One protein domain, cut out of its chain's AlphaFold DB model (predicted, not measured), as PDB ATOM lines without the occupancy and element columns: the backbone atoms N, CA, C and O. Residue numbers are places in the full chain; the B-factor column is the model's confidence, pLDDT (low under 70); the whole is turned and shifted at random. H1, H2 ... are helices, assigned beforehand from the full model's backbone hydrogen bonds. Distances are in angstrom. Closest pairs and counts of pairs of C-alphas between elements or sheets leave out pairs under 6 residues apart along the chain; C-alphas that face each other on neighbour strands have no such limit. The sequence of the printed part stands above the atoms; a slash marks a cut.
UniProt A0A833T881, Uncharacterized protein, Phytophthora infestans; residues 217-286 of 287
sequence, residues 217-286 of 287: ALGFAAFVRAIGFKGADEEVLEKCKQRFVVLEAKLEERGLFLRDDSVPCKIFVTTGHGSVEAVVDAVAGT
ATOM      1  N   ALA A 217      76.414 114.872 129.088       65.56
ATOM      2  CA  ALA A 217      76.493 116.318 128.887       65.56
ATOM      3  C   ALA A 217      77.837 116.724 128.250       65.56
ATOM      4  O   ALA A 217      78.860 116.052 128.455       65.56
ATOM      5  N   LEU A 218      77.826 117.816 127.477       72.50
ATOM      6  CA  LEU A 218      79.048 118.434 126.956       72.50
ATOM      7  C   LEU A 218      80.013 118.677 128.132       72.50
ATOM      8  O   LEU A 218      79.582 118.964 129.239       72.50
ATOM      9  N   GLY A 219      81.311 118.438 127.941       78.44
ATOM     10  CA  GLY A 219      82.312 118.589 129.010       78.44
ATOM     11  C   GLY A 219      82.441 117.402 129.982       78.44
ATOM     12  O   GLY A 219      83.565 116.961 130.229       78.44
ATOM     13  N   PHE A 220      81.347 116.776 130.441       84.81
ATOM     14  CA  PHE A 220      81.405 115.693 131.449       84.81
ATOM     15  C   PHE A 220      82.298 114.521 131.025       84.81
ATOM     16  O   PHE A 220      83.110 114.006 131.796       84.81
ATOM     17  N   ALA A 221      82.186 114.093 129.766       83.31
ATOM     18  CA  ALA A 221      82.996 112.994 129.253       83.31
ATOM     19  C   ALA A 221      84.497 113.330 129.212       83.31
ATOM     20  O   ALA A 221      85.318 112.419 129.324       83.31
ATOM     21  N   ALA A 222      84.856 114.604 129.019       83.25
ATOM     22  CA  ALA A 222      86.239 115.067 129.073       83.25
ATOM     23  C   ALA A 222      86.733 115.101 130.524       83.25
ATOM     24  O   ALA A 222      87.763 114.491 130.809       83.25
ATOM     25  N   PHE A 223      85.936 115.660 131.437       86.25
ATOM     26  CA  PHE A 223      86.232 115.697 132.867       86.25
ATOM     27  C   PHE A 223      86.464 114.296 133.451       86.25
ATOM     28  O   PHE A 223      87.520 114.022 134.010       86.25
ATOM     29  N   VAL A 224      85.540 113.349 133.230       86.44
ATOM     30  CA  VAL A 224      85.663 111.956 133.712       86.44
ATOM     31  C   VAL A 224      86.928 111.266 133.194       86.44
ATOM     32  O   VAL A 224      87.518 110.442 133.901       86.44
ATOM     33  N   ARG A 225      87.340 111.566 131.952       82.75
ATOM     34  CA  ARG A 225      88.585 111.039 131.376       82.75
ATOM     35  C   ARG A 225      89.810 111.655 132.045       82.75
ATOM     36  O   ARG A 225      90.721 110.902 132.376       82.75
ATOM     37  N   ALA A 226      89.809 112.967 132.257       85.31
ATOM     38  CA  ALA A 226      90.925 113.690 132.853       85.31
ATOM     39  C   ALA A 226      91.187 113.268 134.305       85.31
ATOM     40  O   ALA A 226      92.324 112.990 134.677       85.31
ATOM     41  N   ILE A 227      90.129 113.073 135.098       86.50
ATOM     42  CA  ILE A 227      90.260 112.641 136.499       86.50
ATOM     43  C   ILE A 227      90.543 111.135 136.653       86.50
ATOM     44  O   ILE A 227      90.631 110.630 137.770       86.50
ATOM     45  N   GLY A 228      90.623 110.381 135.549       82.06
ATOM     46  CA  GLY A 228      90.913 108.945 135.568       82.06
ATOM     47  C   GLY A 228      89.859 108.085 136.278       82.06
ATOM     48  O   GLY A 228      90.139 106.934 136.626       82.06
ATOM     49  N   PHE A 229      88.646 108.604 136.495       82.12
ATOM     50  CA  PHE A 229      87.594 107.908 137.235       82.12
ATOM     51  C   PHE A 229      87.185 106.626 136.505       82.12
ATOM     52  O   PHE A 229      87.045 106.619 135.284       82.12
ATOM     53  N   LYS A 230      86.998 105.513 137.226       75.50
ATOM     54  CA  LYS A 230      86.659 104.194 136.649       75.50
ATOM     55  C   LYS A 230      85.319 103.630 137.129       75.50
ATOM     56  O   LYS A 230      85.162 102.413 137.133       75.50
ATOM     57  N   GLY A 231      84.361 104.487 137.492       66.31
ATOM     58  CA  GLY A 231      82.995 104.057 137.812       66.31
ATOM     59  C   GLY A 231      82.443 103.136 136.722       66.31
ATOM     60  O   GLY A 231      82.438 103.499 135.542       66.31
ATOM     61  N   ALA A 232      82.098 101.910 137.118       61.84
ATOM     62  CA  ALA A 232      81.772 100.821 136.198       61.84
ATOM     63  C   ALA A 232      80.272 100.714 135.893       61.84
ATOM     64  O   ALA A 232      79.917 100.114 134.883       61.84
ATOM     65  N   ASP A 233      79.424 101.286 136.748       74.44
ATOM     66  CA  ASP A 233      77.970 101.197 136.641       74.44
ATOM     67  C   ASP A 233      77.378 102.437 135.955       74.44
ATOM     68  O   ASP A 233      77.836 103.565 136.168       74.44
ATOM     69  N   GLU A 234      76.358 102.217 135.130       75.69
ATOM     70  CA  GLU A 234      75.585 103.255 134.453       75.69
ATOM     71  C   GLU A 234      74.861 104.153 135.465       75.69
ATOM     72  O   GLU A 234      74.886 105.374 135.313       75.69
ATOM     73  N   GLU A 235      74.325 103.586 136.552       82.06
ATOM     74  CA  GLU A 235      73.654 104.363 137.604       82.06
ATOM     75  C   GLU A 235      74.632 105.319 138.305       82.06
ATOM     76  O   GLU A 235      74.326 106.487 138.561       82.06
ATOM     77  N   VAL A 236      75.847 104.838 138.579       83.56
ATOM     78  CA  VAL A 236      76.906 105.645 139.196       83.56
ATOM     79  C   VAL A 236      77.333 106.770 138.257       83.56
ATOM     80  O   VAL A 236      77.513 107.902 138.704       83.56
ATOM     81  N   LEU A 237      77.468 106.488 136.958       83.50
ATOM     82  CA  LEU A 237      77.816 107.501 135.960       83.50
ATOM     83  C   LEU A 237      76.726 108.566 135.808       83.50
ATOM     84  O   LEU A 237      77.070 109.742 135.695       83.50
ATOM     85  N   GLU A 238      75.445 108.194 135.860       83.75
ATOM     86  CA  GLU A 238      74.344 109.160 135.774       83.75
ATOM     87  C   GLU A 238      74.287 110.063 137.015       83.75
ATOM     88  O   GLU A 238      74.160 111.280 136.882       83.75
ATOM     89  N   LYS A 239      74.501 109.514 138.221       88.31
ATOM     90  CA  LYS A 239      74.624 110.324 139.450       88.31
ATOM     91  C   LYS A 239      75.815 111.283 139.387       88.31
ATOM     92  O   LYS A 239      75.689 112.447 139.765       88.31
ATOM     93  N   CYS A 240      76.963 110.827 138.879       89.19
ATOM     94  CA  CYS A 240      78.132 111.690 138.680       89.19
ATOM     95  C   CYS A 240      77.833 112.815 137.679       89.19
ATOM     96  O   CYS A 240      78.210 113.959 137.909       89.19
ATOM     97  N   LYS A 241      77.127 112.507 136.587       87.06
ATOM     98  CA  LYS A 241      76.724 113.487 135.573       87.06
ATOM     99  C   LYS A 241      75.793 114.549 136.153       87.06
ATOM    100  O   LYS A 241      75.998 115.727 135.892       87.06
ATOM    101  N   GLN A 242      74.805 114.154 136.955       88.31
ATOM    102  CA  GLN A 242      73.907 115.101 137.624       88.31
ATOM    103  C   GLN A 242      74.686 116.062 138.530       88.31
ATOM    104  O   GLN A 242      74.505 117.272 138.442       88.31
ATOM    105  N   ARG A 243      75.611 115.537 139.341       91.06
ATOM    106  CA  ARG A 243      76.472 116.358 140.210       91.06
ATOM    107  C   ARG A 243      77.387 117.286 139.419       91.06
ATOM    108  O   ARG A 243      77.566 118.426 139.820       91.06
ATOM    109  N   PHE A 244      77.940 116.803 138.306       90.62
ATOM    110  CA  PHE A 244      78.765 117.608 137.409       90.62
ATOM    111  C   PHE A 244      77.994 118.813 136.871       90.62
ATOM    112  O   PHE A 244      78.464 119.929 137.033       90.62
ATOM    113  N   VAL A 245      76.794 118.600 136.321       89.12
ATOM    114  CA  VAL A 245      75.961 119.683 135.768       89.12
ATOM    115  C   VAL A 245      75.589 120.707 136.844       89.12
ATOM    116  O   VAL A 245      75.643 121.906 136.596       89.12
ATOM    117  N   VAL A 246      75.243 120.249 138.053       91.69
ATOM    118  CA  VAL A 246      74.904 121.146 139.170       91.69
ATOM    119  C   VAL A 246      76.112 121.975 139.613       91.69
ATOM    120  O   VAL A 246      75.976 123.174 139.841       91.69
ATOM    121  N   LEU A 247      77.289 121.354 139.740       90.69
ATOM    122  CA  LEU A 247      78.502 122.053 140.162       90.69
ATOM    123  C   LEU A 247      79.000 123.032 139.090       90.69
ATOM    124  O   LEU A 247      79.401 124.138 139.429       90.69
ATOM    125  N   GLU A 248      78.963 122.637 137.816       90.12
ATOM    126  CA  GLU A 248      79.351 123.483 136.681       90.12
ATOM    127  C   GLU A 248      78.497 124.756 136.638       90.12
ATOM    128  O   GLU A 248      79.052 125.850 136.685       90.12
ATOM    129  N   ALA A 249      77.167 124.626 136.714       89.44
ATOM    130  CA  ALA A 249      76.262 125.776 136.752       89.44
ATOM    131  C   ALA A 249      76.541 126.717 137.941       89.44
ATOM    132  O   ALA A 249      76.534 127.937 137.797       89.44
ATOM    133  N   LYS A 250      76.827 126.162 139.127       91.31
ATOM    134  CA  LYS A 250      77.103 126.954 140.338       91.31
ATOM    135  C   LYS A 250      78.455 127.663 140.317       91.31
ATOM    136  O   LYS A 250      78.591 128.727 140.917       91.31
ATOM    137  N   LEU A 251      79.450 127.089 139.646       89.44
ATOM    138  CA  LEU A 251      80.731 127.752 139.411       89.44
ATOM    139  C   LEU A 251      80.579 128.874 138.378       89.44
ATOM    140  O   LEU A 251      81.069 129.977 138.619       89.44
ATOM    141  N   GLU A 252      79.832 128.633 137.297       89.50
ATOM    142  CA  GLU A 252      79.547 129.641 136.269       89.50
ATOM    143  C   GLU A 252      78.793 130.855 136.835       89.50
ATOM    144  O   GLU A 252      79.140 131.987 136.503       89.50
ATOM    145  N   GLU A 253      77.843 130.653 137.761       90.94
ATOM    146  CA  GLU A 253      77.163 131.741 138.494       90.94
ATOM    147  C   GLU A 253      78.145 132.691 139.208       90.94
ATOM    148  O   GLU A 253      77.832 133.863 139.418       90.94
ATOM    149  N   ARG A 254      79.337 132.204 139.576       87.44
ATOM    150  CA  ARG A 254      80.402 132.992 140.216       87.44
ATOM    151  C   ARG A 254      81.546 133.367 139.269       87.44
ATOM    152  O   ARG A 254      82.573 133.856 139.731       87.44
ATOM    153  N   GLY A 255      81.394 133.136 137.964       86.56
ATOM    154  CA  GLY A 255      82.434 133.392 136.962       86.56
ATOM    155  C   GLY A 255      83.635 132.441 137.045       86.56
ATOM    156  O   GLY A 255      84.709 132.767 136.545       86.56
ATOM    157  N   LEU A 256      83.473 131.282 137.689       88.94
ATOM    158  CA  LEU A 256      84.503 130.256 137.840       88.94
ATOM    159  C   LEU A 256      84.261 129.093 136.874       88.94
ATOM    160  O   LEU A 256      83.139 128.838 136.444       88.94
ATOM    161  N   PHE A 257      85.321 128.335 136.589       85.44
ATOM    162  CA  PHE A 257      85.253 127.146 135.739       85.44
ATOM    163  C   PHE A 257      85.549 125.877 136.530       85.44
ATOM    164  O   PHE A 257      86.372 125.855 137.451       85.44
ATOM    165  N   LEU A 258      84.897 124.785 136.136       85.75
ATOM    166  CA  LEU A 258      85.103 123.482 136.745       85.75
ATOM    167  C   LEU A 258      86.463 122.908 136.327       85.75
ATOM    168  O   LEU A 258      86.677 122.522 135.179       85.75
ATOM    169  N   ARG A 259      87.387 122.841 137.289       84.44
ATOM    170  CA  ARG A 259      88.745 122.330 137.081       84.44
ATOM    171  C   ARG A 259      88.856 120.834 137.362       84.44
ATOM    172  O   ARG A 259      88.388 120.336 138.387       84.44
ATOM    173  N   ASP A 260      89.531 120.127 136.466       81.62
ATOM    174  CA  ASP A 260      89.830 118.696 136.547       81.62
ATOM    175  C   ASP A 260      91.071 118.366 137.381       81.62
ATOM    176  O   ASP A 260      91.329 117.193 137.639       81.62
ATOM    177  N   ASP A 261      91.822 119.359 137.850       85.25
ATOM    178  CA  ASP A 261      92.916 119.197 138.807       85.25
ATOM    179  C   ASP A 261      92.459 119.396 140.266       85.25
ATOM    180  O   ASP A 261      92.990 118.723 141.155       85.25
ATOM    181  N   SER A 262      91.398 120.177 140.494       87.81
ATOM    182  CA  SER A 262      90.788 120.449 141.803       87.81
ATOM    183  C   SER A 262      90.301 119.181 142.521       87.81
ATOM    184  O   SER A 262      89.401 118.468 142.063       87.81
ATOM    185  N   VAL A 263      90.888 118.903 143.691       88.31
ATOM    186  CA  VAL A 263      90.511 117.771 144.555       88.31
ATOM    187  C   VAL A 263      89.063 117.890 145.065       88.31
ATOM    188  O   VAL A 263      88.336 116.899 144.941       88.31
ATOM    189  N   PRO A 264      88.590 119.059 145.549       88.81
ATOM    190  CA  PRO A 264      87.187 119.243 145.932       88.81
ATOM    191  C   PRO A 264      86.199 118.922 144.803       88.81
ATOM    192  O   PRO A 264      85.248 118.168 145.018       88.81
ATOM    193  N   CYS A 265      86.462 119.396 143.577       88.19
ATOM    194  CA  CYS A 265      85.602 119.125 142.420       88.19
ATOM    195  C   CYS A 265      85.565 117.631 142.072       88.19
ATOM    196  O   CYS A 265      84.493 117.065 141.846       88.19
ATOM    197  N   LYS A 266      86.726 116.959 142.072       90.44
ATOM    198  CA  LYS A 266      86.823 115.507 141.836       90.44
ATOM    199  C   LYS A 266      85.982 114.719 142.828       90.44
ATOM    200  O   LYS A 266      85.215 113.841 142.427       90.44
ATOM    201  N   ILE A 267      86.153 115.006 144.116       88.94
ATOM    202  CA  ILE A 267      85.480 114.290 145.200       88.94
ATOM    203  C   ILE A 267      83.972 114.515 145.101       88.94
ATOM    204  O   ILE A 267      83.216 113.546 145.048       88.94
ATOM    205  N   PHE A 268      83.531 115.764 144.962       91.62
ATOM    206  CA  PHE A 268      82.112 116.076 144.857       91.62
ATOM    207  C   PHE A 268      81.447 115.370 143.670       91.62
ATOM    208  O   PHE A 268      80.441 114.683 143.835       91.62
ATOM    209  N   VAL A 269      82.033 115.457 142.473       89.00
ATOM    210  CA  VAL A 269      81.435 114.848 141.276       89.00
ATOM    211  C   VAL A 269      81.399 113.320 141.383       89.00
ATOM    212  O   VAL A 269      80.390 112.706 141.035       89.00
ATOM    213  N   THR A 270      82.460 112.687 141.895       88.69
ATOM    214  CA  THR A 270      82.571 111.216 141.910       88.69
ATOM    215  C   THR A 270      81.848 110.552 143.081       88.69
ATOM    216  O   THR A 270      81.152 109.555 142.881       88.69
ATOM    217  N   THR A 271      81.968 111.082 144.300       86.94
ATOM    218  CA  THR A 271      81.396 110.468 145.512       86.94
ATOM    219  C   THR A 271      80.186 111.229 146.046       86.94
ATOM    220  O   THR A 271      79.307 110.611 146.648       86.94
ATOM    221  N   GLY A 272      80.051 112.520 145.728       87.00
ATOM    222  CA  GLY A 272      78.991 113.383 146.261       87.00
ATOM    223  C   GLY A 272      79.275 113.860 147.678       87.00
ATOM    224  O   GLY A 272      78.342 114.187 148.401       87.00
ATOM    225  N   HIS A 273      80.536 113.815 148.102       87.62
ATOM    226  CA  HIS A 273      80.930 114.262 149.427       87.62
ATOM    227  C   HIS A 273      81.091 115.790 149.456       87.62
ATOM    228  O   HIS A 273      81.770 116.352 148.596       87.62
ATOM    229  N   GLY A 274      80.478 116.432 150.455       84.69
ATOM    230  CA  GLY A 274      80.399 117.891 150.592       84.69
ATOM    231  C   GLY A 274      79.123 118.493 149.990       84.69
ATOM    232  O   GLY A 274      78.411 117.835 149.232       84.69
ATOM    233  N   SER A 275      78.822 119.744 150.346       89.25
ATOM    234  CA  SER A 275      77.798 120.543 149.662       89.25
ATOM    235  C   SER A 275      78.394 121.241 148.439       89.25
ATOM    236  O   SER A 275      79.603 121.475 148.380       89.25
ATOM    237  N   VAL A 276      77.553 121.577 147.458       89.44
ATOM    238  CA  VAL A 276      77.996 122.295 146.250       89.44
ATOM    239  C   VAL A 276      78.603 123.642 146.630       89.44
ATOM    240  O   VAL A 276      79.647 124.020 146.113       89.44
ATOM    241  N   GLU A 277      77.984 124.328 147.583       89.69
ATOM    242  CA  GLU A 277      78.371 125.652 148.057       89.69
ATOM    243  C   GLU A 277      79.767 125.625 148.683       89.69
ATOM    244  O   GLU A 277      80.619 126.425 148.308       89.69
ATOM    245  N   ALA A 278      80.045 124.640 149.545       87.50
ATOM    246  CA  ALA A 278      81.355 124.492 150.175       87.50
ATOM    247  C   ALA A 278      82.462 124.197 149.151       87.50
ATOM    248  O   ALA A 278      83.594 124.651 149.304       87.50
ATOM    249  N   VAL A 279      82.143 123.447 148.091       88.25
ATOM    250  CA  VAL A 279      83.088 123.160 147.002       88.25
ATOM    251  C   VAL A 279      83.360 124.420 146.183       88.25
ATOM    252  O   VAL A 279      84.516 124.697 145.874       88.25
ATOM    253  N   VAL A 280      82.323 125.197 145.858       88.62
ATOM    254  CA  VAL A 280      82.455 126.468 145.131       88.62
ATOM    255  C   VAL A 280      83.285 127.474 145.931       88.62
ATOM    256  O   VAL A 280      84.196 128.078 145.371       88.62
ATOM    257  N   ASP A 281      83.030 127.611 147.236       88.00
ATOM    258  CA  ASP A 281      83.795 128.498 148.121       88.00
ATOM    259  C   ASP A 281      85.266 128.065 148.221       88.00
ATOM    260  O   ASP A 281      86.169 128.897 148.127       88.00
ATOM    261  N   ALA A 282      85.524 126.757 148.339       86.06
ATOM    262  CA  ALA A 282      86.882 126.221 148.366       86.06
ATOM    263  C   ALA A 282      87.640 126.484 147.056       86.06
ATOM    264  O   ALA A 282      88.829 126.783 147.092       86.06
ATOM    265  N   VAL A 283      86.968 126.396 145.903       84.75
ATOM    266  CA  VAL A 283      87.576 126.726 144.604       84.75
ATOM    267  C   VAL A 283      87.842 128.229 144.501       84.75
ATOM    268  O   VAL A 283      88.932 128.612 144.081       84.75
ATOM    269  N   ALA A 284      86.901 129.070 144.939       82.25
ATOM    270  CA  ALA A 284      87.040 130.526 144.929       82.25
ATOM    271  C   ALA A 284      88.194 131.024 145.815       82.25
ATOM    272  O   ALA A 284      88.889 131.954 145.433       82.25
ATOM    273  N   GLY A 285      88.438 130.385 146.964       74.00
ATOM    274  CA  GLY A 285      89.565 130.720 147.847       74.00
ATOM    275  C   GLY A 285      90.940 130.258 147.344       74.00
ATOM    276  O   GLY A 285      91.950 130.586 147.961       74.00
ATOM    277  N   THR A 286      90.988 129.482 146.257       61.16
ATOM    278  CA  THR A 286      92.229 128.985 145.625       61.16
ATOM    279  C   THR A 286      92.532 129.623 144.264       61.16
ATOM    280  O   THR A 286      93.540 129.264 143.650       61.16
TER     281      THR A 286
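AT A GLANCE: This is residues 217 to 286 of the 287 residues of an uncharacterized protein of Phytophthora infestans (UniProt A0A833T881). One long helix, H2, runs along the length of the domain, and a hairpin of two short helices side by side, H3 and H4, packs slantwise on it. A third short helix, H1, points away from the middle of H2 at nearly a right angle, and the link of residues 253 to 262 folds back from the end of H2 to the start of H3. The printed part has 70 residues with four named helices, in the order H1, H2, H3, H4, and no named strand, which is the class all helix. It is compact, with a radius of gyration of the C-alphas of 11.2 A, and spans 33 by 22 by 18 A.

HOW THE PARTS SIT: Start with H1, residues 220 to 226, and look across to H2, residues 234 to 252: they are close but not clearly touching, with the closest C-alphas, those of Phe 220 and Lys 241, 6.6 A apart. Their lines are about perpendicular, at 84 degrees. Next find H3, residues 263 to 271, which touches H2 beside residues 240 to 247 alone; the closest C-alphas are those of Cys 240 and Val 269, at 5.3 A. H2 and H3 form a helical hairpin, running opposite ways at a steep tilt of 37 degrees, only just past shallow. H1 and H3 are near each other, with 6 pairs of C-alphas within 10 A. Then come to H4, residues 276 to 284, which makes a second helical hairpin with H3, opposite ways at a shallow tilt of 22 degrees; their closest C-alphas, those of Pro 264 and Val 279, are 5.8 A apart. H4 also touches H2, beside residues 246 to 251 alone, the same way at a steep tilt of 53 degrees, with the C-alphas of Leu 251 and Val 280 closest at 6.1 A. H1 and H4 are apart. In H1, H2, H3 and H4, every O i to N i+4 pair is within hydrogen-bond range.

IN THESE COORDINATES: Find C-alpha 220 at (81.405, 115.693, 131.449), where H1 begins; it runs 9.8 A to residue 226. H2 starts at C-alpha 234, at (75.585, 103.255, 134.453), and runs 26.7 A to residue 252. H3 covers 11.7 A from residue 263 to 271. H4 covers 12.3 A from residue 276 and ends at C-alpha 284, at (87.040, 130.526, 144.929).

THE WHOLE: Look for the two C-alphas farthest apart at Asp 233 and Gly 285, 33.6 A from each other. The printed part has no cut. The link from H3 to H4 is tight, and those from H1 to H2 and from H2 to H3 are short. The mean pLDDT of the printed part is 84.8; confidence is under 70 at residue 217, residues 231 to 232 and residue 286.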